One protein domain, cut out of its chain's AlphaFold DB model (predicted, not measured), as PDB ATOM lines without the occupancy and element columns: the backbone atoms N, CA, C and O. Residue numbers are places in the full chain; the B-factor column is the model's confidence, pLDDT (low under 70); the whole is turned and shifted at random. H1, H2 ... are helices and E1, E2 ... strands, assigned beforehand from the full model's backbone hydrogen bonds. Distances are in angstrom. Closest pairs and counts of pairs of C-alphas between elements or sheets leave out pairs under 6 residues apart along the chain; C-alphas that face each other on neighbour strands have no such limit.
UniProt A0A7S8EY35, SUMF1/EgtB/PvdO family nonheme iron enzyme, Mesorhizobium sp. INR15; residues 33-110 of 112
ATOM      1  N   GLU A  33     102.503  35.384  -0.682       91.94
ATOM      2  CA  GLU A  33     102.199  35.549   0.734       91.94
ATOM      3  C   GLU A  33     101.399  34.350   1.249       91.94
ATOM      4  O   GLU A  33     100.313  34.045   0.750       91.94
ATOM      5  N   TRP A  34     101.929  33.664   2.263       90.75
ATOM      6  CA  TRP A  34     101.182  32.643   2.993       90.75
ATOM      7  C   TRP A  34      99.955  33.233   3.682       90.75
ATOM      8  O   TRP A  34     100.023  34.292   4.308       90.75
ATOM      9  N   THR A  35      98.847  32.496   3.633       90.81
ATOM     10  CA  THR A  35      97.627  32.822   4.376       90.81
ATOM     11  C   THR A  35      97.312  31.728   5.391       90.81
ATOM     12  O   THR A  35      97.697  30.571   5.223       90.81
ATOM     13  N   SER A  36      96.553  32.070   6.431       88.50
ATOM     14  CA  SER A  36      96.004  31.085   7.373       88.50
ATOM     15  C   SER A  36      94.835  30.280   6.787       88.50
ATOM     16  O   SER A  36      94.275  29.422   7.467       88.50
ATOM     17  N   THR A  37      94.430  30.566   5.546       87.06
ATOM     18  CA  THR A  37      93.284  29.930   4.895       87.06
ATOM     19  C   THR A  37      93.722  28.663   4.180       87.06
ATOM     20  O   THR A  37      94.629  28.666   3.345       87.06
ATOM     21  N   CYS A  38      93.027  27.568   4.458       86.19
ATOM     22  CA  CYS A  38      93.255  26.304   3.778       86.19
ATOM     23  C   CYS A  38      92.410  26.182   2.506       86.19
ATOM     24  O   CYS A  38      91.246  26.578   2.478       86.19
ATOM     25  N   TYR A  39      92.974  25.554   1.478       84.81
ATOM     26  CA  TYR A  39      92.209  24.998   0.376       84.81
ATOM     27  C   TYR A  39      91.407  23.797   0.875       84.81
ATOM     28  O   TYR A  39      91.971  22.806   1.357       84.81
ATOM     29  N   VAL A  40      90.084  23.906   0.763       86.25
ATOM     30  CA  VAL A  40      89.134  22.886   1.204       86.25
ATOM     31  C   VAL A  40      88.431  22.309  -0.012       86.25
ATOM     32  O   VAL A  40      87.717  23.014  -0.727       86.25
ATOM     33  N   ARG A  41      88.571  20.998  -0.211       86.06
ATOM     34  CA  ARG A  41      87.718  20.265  -1.144       86.06
ATOM     35  C   ARG A  41      86.387  19.995  -0.459       86.06
ATOM     36  O   ARG A  41      86.355  19.389   0.609       86.06
ATOM     37  N   THR A  42      85.307  20.449  -1.081       90.38
ATOM     38  CA  THR A  42      83.936  20.252  -0.598       90.38
ATOM     39  C   THR A  42      83.203  19.331  -1.563       90.38
ATOM     40  O   THR A  42      83.185  19.597  -2.763       90.38
ATOM     41  N   THR A  43      82.604  18.262  -1.047       92.12
ATOM     42  CA  THR A  43      81.707  17.387  -1.813       92.12
ATOM     43  C   THR A  43      80.275  17.755  -1.459       92.12
ATOM     44  O   THR A  43      79.932  17.809  -0.276       92.12
ATOM     45  N   LEU A  44      79.452  18.030  -2.467       94.44
ATOM     46  CA  LEU A  44      78.030  18.307  -2.274       94.44
ATOM     47  C   LEU A  44      77.240  16.995  -2.229       94.44
ATOM     48  O   LEU A  44      77.609  16.026  -2.891       94.44
ATOM     49  N   ALA A  45      76.177  16.964  -1.432       94.06
ATOM     50  CA  ALA A  45      75.258  15.837  -1.378       94.06
ATOM     51  C   ALA A  45      74.466  15.737  -2.690       94.06
ATOM     52  O   ALA A  45      74.065  16.751  -3.264       94.06
ATOM     53  N   ALA A  46      74.249  14.511  -3.169       92.19
ATOM     54  CA  ALA A  46      73.579  14.263  -4.448       92.19
ATOM     55  C   ALA A  46      72.107  14.719  -4.459       92.19
ATOM     56  O   ALA A  46      71.566  15.021  -5.518       92.19
ATOM     57  N   ASP A  47      71.478  14.792  -3.286       94.25
ATOM     58  CA  ASP A  47      70.099  15.241  -3.076       94.25
ATOM     59  C   ASP A  47      69.964  16.769  -2.927       94.25
ATOM     60  O   ASP A  47      68.868  17.279  -2.708       94.25
ATOM     61  N   GLY A  48      71.070  17.516  -3.020       89.31
ATOM     62  CA  GLY A  48      71.074  18.970  -2.861       89.31
ATOM     63  C   GLY A  48      70.909  19.456  -1.417       89.31
ATOM     64  O   GLY A  48      70.838  20.665  -1.203       89.31
ATOM     65  N   SER A  49      70.918  18.565  -0.417       93.44
ATOM     66  CA  SER A  49      70.790  18.921   1.010       93.44
ATOM     67  C   SER A  49      71.968  19.740   1.560       93.44
ATOM     68  O   SER A  49      71.897  20.282   2.664       93.44
ATOM     69  N   GLY A  50      73.051  19.872   0.786       92.25
ATOM     70  CA  GLY A  50      74.183  20.735   1.096       92.25
ATOM     71  C   GLY A  50      75.519  20.014   0.981       92.25
ATOM     72  O   GLY A  50      75.836  19.423  -0.050       92.25
ATOM     73  N   VAL A  51      76.349  20.121   2.019       92.50
ATOM     74  CA  VAL A  51      77.722  19.600   2.030       92.50
ATOM     75  C   VAL A  51      77.754  18.196   2.626       92.50
ATOM     76  O   VAL A  51      77.504  18.028   3.814       92.50
ATOM     77  N   ALA A  52      78.140  17.209   1.818       90.56
ATOM     78  CA  ALA A  52      78.335  15.829   2.258       90.56
ATOM     79  C   ALA A  52      79.682  15.628   2.970       90.56
ATOM     80  O   ALA A  52      79.774  14.876   3.936       90.56
ATOM     81  N   SER A  53      80.748  16.290   2.503       88.88
ATOM     82  CA  SER A  53      82.065  16.209   3.146       88.88
ATOM     83  C   SER A  53      82.952  17.415   2.847       88.88
ATOM     84  O   SER A  53      82.803  18.090   1.824       88.88
ATOM     85  N   ARG A  54      83.904  17.678   3.750       89.00
ATOM     86  CA  ARG A  54      84.986  18.654   3.576       89.00
ATOM     87  C   ARG A  54      86.321  18.034   3.951       89.00
ATOM     88  O   ARG A  54      86.426  17.359   4.972       89.00
ATOM     89  N   SER A  55      87.346  18.318   3.160       83.69
ATOM     90  CA  SER A  55      88.719  17.906   3.450       83.69
ATOM     91  C   SER A  55      89.679  19.054   3.177       83.69
ATOM     92  O   SER A  55      89.663  19.644   2.094       83.69
ATOM     93  N   THR A  56      90.514  19.364   4.163       82.62
ATOM     94  CA  THR A  56      91.605  20.334   4.047       82.62
ATOM     95  C   THR A  56      92.795  19.678   3.364       82.62
ATOM     96  O   THR A  56      93.213  18.600   3.774       82.62
ATOM     97  N   ILE A  57      93.335  20.324   2.333       77.00
ATOM     98  CA  ILE A  57      94.395  19.730   1.505       77.00
ATOM     99  C   ILE A  57      95.717  20.486   1.663       77.00
ATOM    100  O   ILE A  57      96.757  19.873   1.872       77.00
ATOM    101  N   ALA A  58      95.690  21.813   1.551       82.81
ATOM    102  CA  ALA A  58      96.890  22.643   1.482       82.81
ATOM    103  C   ALA A  58      96.605  24.049   2.016       82.81
ATOM    104  O   ALA A  58      95.455  24.488   1.992       82.81
ATOM    105  N   ALA A  59      97.629  24.776   2.459       86.38
ATOM    106  CA  ALA A  59      97.475  26.197   2.747       86.38
ATOM    107  C   ALA A  59      97.469  27.007   1.444       86.38
ATOM    108  O   ALA A  59      98.106  26.647   0.446       86.38
ATOM    109  N   SER A  60      96.714  28.101   1.454       87.62
ATOM    110  CA  SER A  60      96.584  28.997   0.307       87.62
ATOM    111  C   SER A  60      97.637  30.094   0.369       87.62
ATOM    112  O   SER A  60      97.975  30.598   1.448       87.62
ATOM    113  N   LYS A  61      98.108  30.498  -0.804       89.19
ATOM    114  CA  LYS A  61      98.982  31.647  -1.001       89.19
ATOM    115  C   LYS A  61      98.338  32.641  -1.946       89.19
ATOM    116  O   LYS A  61      97.672  32.246  -2.904       89.19
ATOM    117  N   GLU A  62      98.596  33.912  -1.687       89.12
ATOM    118  CA  GLU A  62      98.109  35.034  -2.484       89.12
ATOM    119  C   GLU A  62      99.270  35.906  -2.974       89.12
ATOM    120  O   GLU A  62     100.422  35.726  -2.576       89.12
ATOM    121  N   GLY A  63      98.971  36.831  -3.882       87.38
ATOM    122  CA  GLY A  63      99.935  37.717  -4.530       87.38
ATOM    123  C   GLY A  63      99.505  37.957  -5.972       87.38
ATOM    124  O   GLY A  63      98.322  38.157  -6.240       87.38
ATOM    125  N   LEU A  64     100.443  37.837  -6.916       82.00
ATOM    126  CA  LEU A  64     100.160  37.988  -8.350       82.00
ATOM    127  C   LEU A  64      99.012  37.077  -8.841       82.00
ATOM    128  O   LEU A  64      98.213  37.475  -9.682       82.00
ATOM    129  N   HIS A  65      98.952  35.843  -8.340       84.69
ATOM    130  CA  HIS A  65      97.849  34.904  -8.545       84.69
ATOM    131  C   HIS A  65      97.808  33.894  -7.394       84.69
ATOM    132  O   HIS A  65      98.828  33.647  -6.746       84.69
ATOM    133  N   ARG A  66      96.632  33.302  -7.158       85.75
ATOM    134  CA  ARG A  66      96.418  32.299  -6.109       85.75
ATOM    135  C   ARG A  66      97.183  31.008  -6.402       85.75
ATOM    136  O   ARG A  66      97.196  30.523  -7.536       85.75
ATOM    137  N   ALA A  67      97.745  30.424  -5.349       86.12
ATOM    138  CA  ALA A  67      98.386  29.115  -5.380       86.12
ATOM    139  C   ALA A  67      98.093  28.317  -4.106       86.12
ATOM    140  O   ALA A  67      97.752  28.882  -3.066       86.12
ATOM    141  N   TYR A  68      98.259  27.001  -4.178       86.06
ATOM    142  CA  TYR A  68      98.071  26.089  -3.051       86.06
ATOM    143  C   TYR A  68      99.353  25.312  -2.801       86.06
ATOM    144  O   TYR A  68      99.946  24.787  -3.743       86.06
ATOM    145  N   MET A  69      99.782  25.225  -1.542       81.69
ATOM    146  CA  MET A  69     100.995  24.497  -1.184       81.69
ATOM    147  C   MET A  69     100.862  23.791   0.163       81.69
ATOM    148  O   MET A  69     100.222  24.293   1.088       81.69
ATOM    149  N   SER A  70     101.482  22.618   0.274       79.94
ATOM    150  CA  SER A  70     101.613  21.922   1.552       79.94
ATOM    151  C   SER A  70     102.491  22.723   2.517       79.94
ATOM    152  O   SER A  70     103.507  23.287   2.112       79.94
ATOM    153  N   ASN A  71     102.135  22.716   3.802       77.31
ATOM    154  CA  ASN A  71     102.888  23.404   4.856       77.31
ATOM    155  C   ASN A  71     104.307  22.843   5.051       77.31
ATOM    156  O   ASN A  71     105.131  23.478   5.699       77.31
ATOM    157  N   PHE A  72     104.587  21.651   4.515       79.25
ATOM    158  CA  PHE A  72     105.890  20.993   4.626       79.25
ATOM    159  C   PHE A  72     106.877  21.397   3.527       79.25
ATOM    160  O   PHE A  72     108.047  21.032   3.610       79.25
ATOM    161  N   VAL A  73     106.435  22.127   2.497       75.06
ATOM    162  CA  VAL A  73     107.326  22.604   1.436       75.06
ATOM    163  C   VAL A  73     107.686  24.061   1.700       75.06
ATOM    164  O   VAL A  73     106.829  24.873   2.033       75.06
ATOM    165  N   SER A  74     108.962  24.403   1.563       73.50
ATOM    166  CA  SER A  74     109.462  25.776   1.691       73.50
ATOM    167  C   SER A  74     109.848  26.388   0.346       73.50
ATOM    168  O   SER A  74     109.869  27.608   0.221       73.50
ATOM    169  N   ASP A  75     110.105  25.565  -0.673       73.25
ATOM    170  CA  ASP A  75     110.384  26.032  -2.026       73.25
ATOM    171  C   ASP A  75     109.080  26.313  -2.790       73.25
ATOM    172  O   ASP A  75     108.294  25.419  -3.117       73.25
ATOM    173  N   GLY A  76     108.855  27.592  -3.090       63.56
ATOM    174  CA  GLY A  76     107.695  28.051  -3.847       63.56
ATOM    175  C   GLY A  76     107.652  27.542  -5.284       63.56
ATOM    176  O   GLY A  76     106.559  27.437  -5.838       63.56
ATOM    177  N   LYS A  77     108.808  27.200  -5.862       68.12
ATOM    178  CA  LYS A  77     108.949  26.752  -7.250       68.12
ATOM    179  C   LYS A  77     108.523  25.301  -7.457       68.12
ATOM    180  O   LYS A  77     107.967  24.979  -8.503       68.12
ATOM    181  N   SER A  78     108.776  24.434  -6.478       62.50
ATOM    182  CA  SER A  78     108.604  22.980  -6.610       62.50
ATOM    183  C   SER A  78     107.463  22.395  -5.763       62.50
ATOM    184  O   SER A  78     107.109  21.233  -5.942       62.50
ATOM    185  N   GLY A  79     106.851  23.181  -4.869       61.00
ATOM    186  CA  GLY A  79     105.910  22.655  -3.874       61.00
ATOM    187  C   GLY A  79     104.416  22.802  -4.141       61.00
ATOM    188  O   GLY A  79     103.625  22.171  -3.435       61.00
ATOM    189  N   GLY A  80     104.004  23.670  -5.068       68.38
ATOM    190  CA  GLY A  80     102.619  24.142  -5.142       68.38
ATOM    191  C   GLY A  80     101.945  23.986  -6.500       68.38
ATOM    192  O   GLY A  80     102.593  23.984  -7.542       68.38
ATOM    193  N   CYS A  81     100.613  23.923  -6.481       70.44
ATOM    194  CA  CYS A  81      99.781  24.040  -7.676       70.44
ATOM    195  C   CYS A  81      99.333  25.497  -7.826       70.44
ATOM    196  O   CYS A  81      98.732  26.062  -6.906       70.44
ATOM    197  N   ALA A  82      99.606  26.099  -8.981       68.75
ATOM    198  CA  ALA A  82      99.282  27.490  -9.270       68.75
ATOM    199  C   ALA A  82      98.783  27.660 -10.704       68.75
ATOM    200  O   ALA A  82      99.079  26.856 -11.587       68.75
ATOM    201  N   VAL A  83      98.028  28.731 -10.932       67.88
ATOM    202  CA  VAL A  83      97.538  29.097 -12.262       67.88
ATOM    203  C   VAL A  83      98.535  30.082 -12.887       67.88
ATOM    204  O   VAL A  83      98.396  31.291 -12.735       67.88
ATOM    205  N   GLY A  84      99.579  29.574 -13.545       70.25
ATOM    206  CA  GLY A  84     100.622  30.387 -14.191       70.25
ATOM    207  C   GLY A  84     102.024  30.213 -13.601       70.25
ATOM    208  O   GLY A  84     102.265  29.336 -12.773       70.25
ATOM    209  N   THR A  85     102.972  31.030 -14.072       74.06
ATOM    210  CA  THR A  85     104.382  30.956 -13.663       74.06
ATOM    211  C   THR A  85     104.562  31.470 -12.241       74.06
ATOM    212  O   THR A  85     104.277  32.636 -11.964       74.06
ATOM    213  N   HIS A  86     105.083  30.621 -11.357       67.88
ATOM    214  CA  HIS A  86     105.327  30.965  -9.959       67.88
ATOM    215  C   HIS A  86     106.240  32.213  -9.823       67.88
ATOM    216  O   HIS A  86     107.147  32.420 -10.641       67.88
ATOM    217  N   PRO A  87     106.044  33.066  -8.800       75.00
ATOM    218  CA  PRO A  87     107.100  33.949  -8.322       75.00
ATOM    219  C   PRO A  87     108.240  33.109  -7.733       75.00
ATOM    220  O   PRO A  87     108.042  31.970  -7.310       75.00
ATOM    221  N   ASP A  88     109.448  33.656  -7.713       81.69
ATOM    222  CA  ASP A  88     110.631  32.919  -7.247       81.69
ATOM    223  C   ASP A  88     110.795  32.953  -5.718       81.69
ATOM    224  O   ASP A  88     111.647  32.259  -5.174       81.69
ATOM    225  N   ASN A  89     109.957  33.724  -5.017       86.75
ATOM    226  CA  ASN A  89     110.095  34.003  -3.590       86.75
ATOM    227  C   ASN A  89     108.797  33.724  -2.819       86.75
ATOM    228  O   ASN A  89     107.692  33.992  -3.305       86.75
ATOM    229  N   LEU A  90     108.936  33.249  -1.577       88.06
ATOM    230  CA  LEU A  90     107.846  33.098  -0.610       88.06
ATOM    231  C   LEU A  90     108.037  34.037   0.578       88.06
ATOM    232  O   LEU A  90     109.150  34.238   1.056       88.06
ATOM    233  N   GLY A  91     106.931  34.552   1.093       90.44
ATOM    234  CA  GLY A  91     106.899  35.412   2.261       90.44
ATOM    235  C   GLY A  91     105.550  35.351   2.964       90.44
ATOM    236  O   GLY A  91     104.756  34.425   2.786       90.44
ATOM    237  N   PHE A  92     105.297  36.347   3.797       91.94
ATOM    238  CA  PHE A  92     104.045  36.503   4.520       91.94
ATOM    239  C   PHE A  92     103.848  37.969   4.884       91.94
ATOM    240  O   PHE A  92     104.796  38.759   4.921       91.94
ATOM    241  N   ARG A  93     102.608  38.308   5.222       93.19
ATOM    242  CA  ARG A  93     102.241  39.606   5.770       93.19
ATOM    243  C   ARG A  93     101.556  39.412   7.105       93.19
ATOM    244  O   ARG A  93     100.709  38.538   7.272       93.19
ATOM    245  N   LEU A  94     101.927  40.248   8.064       92.56
ATOM    246  CA  LEU A  94     101.288  40.252   9.367       92.56
ATOM    247  C   LEU A  94      99.965  41.006   9.281       92.56
ATOM    248  O   LEU A  94      99.907  42.139   8.801       92.56
ATOM    249  N   VAL A  95      98.914  40.379   9.793       91.12
ATOM    250  CA  VAL A  95      97.605  40.998   9.974       91.12
ATOM    251  C   VAL A  95      97.359  41.096  11.471       91.12
ATOM    252  O   VAL A  95      97.518  40.120  12.202       91.12
ATOM    253  N   ARG A  96      96.993  42.290  11.939       88.69
ATOM    254  CA  ARG A  96      96.640  42.527  13.338       88.69
ATOM    255  C   ARG A  96      95.161  42.847  13.426       88.69
ATOM    256  O   ARG A  96      94.698  43.800  12.808       88.69
ATOM    257  N   ASP A  97      94.454  42.088  14.252       84.75
ATOM    258  CA  ASP A  97      93.070  42.389  14.581       84.75
ATOM    259  C   ASP A  97      92.992  43.709  15.373       84.75
ATOM    260  O   ASP A  97      93.652  43.879  16.407       84.75
ATOM    261  N   GLN A  98      92.194  44.653  14.872       74.88
ATOM    262  CA  GLN A  98      91.890  45.919  15.535       74.88
ATOM    263  C   GLN A  98      90.658  45.812  16.443       74.88
ATOM    264  O   GLN A  98      89.914  46.777  16.592       74.88
ATOM    265  N   ARG A  99      90.438  44.662  17.096       68.31
ATOM    266  CA  ARG A  99      89.525  44.560  18.244       68.31
ATOM    267  C   ARG A  99      89.782  45.729  19.191       68.31
ATOM    268  O   ARG A  99      90.833  45.804  19.839       68.31
ATOM    269  N   GLY A 100      88.822  46.656  19.210       72.69
ATOM    270  CA  GLY A 100      88.867  47.855  20.033       72.69
ATOM    271  C   GLY A 100      89.086  47.494  21.498       72.69
ATOM    272  O   GLY A 100      88.815  46.369  21.922       72.69
ATOM    273  N   TRP A 101      89.586  48.448  22.278       76.06
ATOM    274  CA  TRP A 101      89.866  48.272  23.706       76.06
ATOM    275  C   TRP A 101      88.707  47.613  24.479       76.06
ATOM    276  O   TRP A 101      88.955  46.731  25.293       76.06
ATOM    277  N   VAL A 102      87.458  47.929  24.122       78.44
ATOM    278  CA  VAL A 102      86.242  47.288  24.646       78.44
ATOM    279  C   VAL A 102      86.274  45.771  24.472       78.44
ATOM    280  O   VAL A 102      86.082  45.046  25.432       78.44
ATOM    281  N   ASN A 103      86.586  45.260  23.282       78.56
ATOM    282  CA  ASN A 103      86.597  43.821  23.012       78.56
ATOM    283  C   ASN A 103      87.753  43.113  23.757       78.56
ATOM    284  O   ASN A 103      87.614  41.974  24.189       78.56
ATOM    285  N   ARG A 104      88.873  43.814  24.010       78.12
ATOM    286  CA  ARG A 104      89.929  43.302  24.907       78.12
ATOM    287  C   ARG A 104      89.474  43.230  26.364       78.12
ATOM    288  O   ARG A 104      89.769  42.238  27.020       78.12
ATOM    289  N   ILE A 105      88.771  44.255  26.850       82.44
ATOM    290  CA  ILE A 105      88.228  44.295  28.216       82.44
ATOM    291  C   ILE A 105      87.151  43.223  28.389       82.44
ATOM    292  O   ILE A 105      87.196  42.473  29.356       82.44
ATOM    293  N   LEU A 106      86.235  43.089  27.430       85.00
ATOM    294  CA  LEU A 106      85.199  42.056  27.448       85.00
ATOM    295  C   LEU A 106      85.805  40.648  27.463       85.00
ATOM    296  O   LEU A 106      85.341  39.815  28.234       85.00
ATOM    297  N   ARG A 107      86.889  40.405  26.710       79.69
ATOM    298  CA  ARG A 107      87.662  39.152  26.798       79.69
ATOM    299  C   ARG A 107      88.316  38.935  28.154       79.69
ATOM    300  O   ARG A 107      88.279  37.831  28.680       79.69
ATOM    301  N   TYR A 108      88.930  39.974  28.715       82.31
ATOM    302  CA  TYR A 108      89.555  39.895  30.035       82.31
ATOM    303  C   TYR A 108      88.529  39.583  31.137       82.31
ATOM    304  O   TYR A 108      88.823  38.828  32.056       82.31
ATOM    305  N   LEU A 109      87.314  40.119  31.008       91.19
ATOM    306  CA  LEU A 109      86.198  39.892  31.926       91.19
ATOM    307  C   LEU A 109      85.374  38.629  31.600       91.19
ATOM    308  O   LEU A 109      84.404  38.355  32.297       91.19
ATOM    309  N   GLY A 110      85.728  37.868  30.557       81.50
ATOM    310  CA  GLY A 110      85.038  36.628  30.175       81.50
ATOM    311  C   GLY A 110      83.641  36.813  29.569       81.50
ATOM    312  O   GLY A 110      82.849  35.877  29.570       81.50
TER     313      GLY A 110
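Overview. This is residues 33 to 110 of the 112 residues of the protein "SUMF1/EgtB/PvdO family nonheme iron enzyme" of Mesorhizobium sp. INR15 (UniProt A0A7S8EY35). What does the model look like? A long, twisted hairpin of E1 and E2 has at one end a small head of the short strands E3, E4 and E5 with their loops; from there a tail sticks out, residues 96 to 110, which holds the helix H1. What is it made of? The printed part has 78 residues, with five named strands and then one named helix, and its class is mostly strand. The mixed sheet runs E4 E3 E2 E1 E5. How compact is it? It is extended, with a radius of gyration of the C-alphas of 17.8 A, and flat, spanning 47 by 44 by 22 A.

Along the chain. Where are the long strands? E1, residues 33 to 44, begins at C-alpha (102.199, 35.549, 0.734), measures 29.8 A and bends by 63 degrees at residue 36. E2, residues 51 to 62, measures 26.0 A and bends by 70 degrees at residue 58. What follows? E3 is residues 67 to 69, 6.8 A; E4 80 to 82, 6.3 A; E5 90 to 92, 7.2 A. H1, residues 101 to 108, measures 10.5 A and ends at C-alpha (89.555, 39.895, 30.035).

Arrangement. How do the strands pair? E1 to E4 form a meander, each strand the antiparallel neighbour of the one before. Within hydrogen-bond range are N 41 and O 55 across the pair E1 and E2, at 2.9 A, N 61 and O 67 across the pair E2 and E3, at 2.8 A, and N 68 and O 81 across the pair E3 and E4, at 2.9 A. And E5? It meets E1 only at a point, where C-alphas 33 and 92 face each other at 4.3 A. Where is H1? It is not on the strongly twisted sheet, and every O i to N i+4 pair in it is within hydrogen-bond range.

Size, cuts and confidence. How far does it reach? The two C-alphas farthest apart, those of Thr 85 and Leu 109, are 49.9 A apart. Is it continuous and sure? The printed part has no cut and no long link. The pLDDT is under 70 at residues 76 to 80, 82 to 83, 86 and 99.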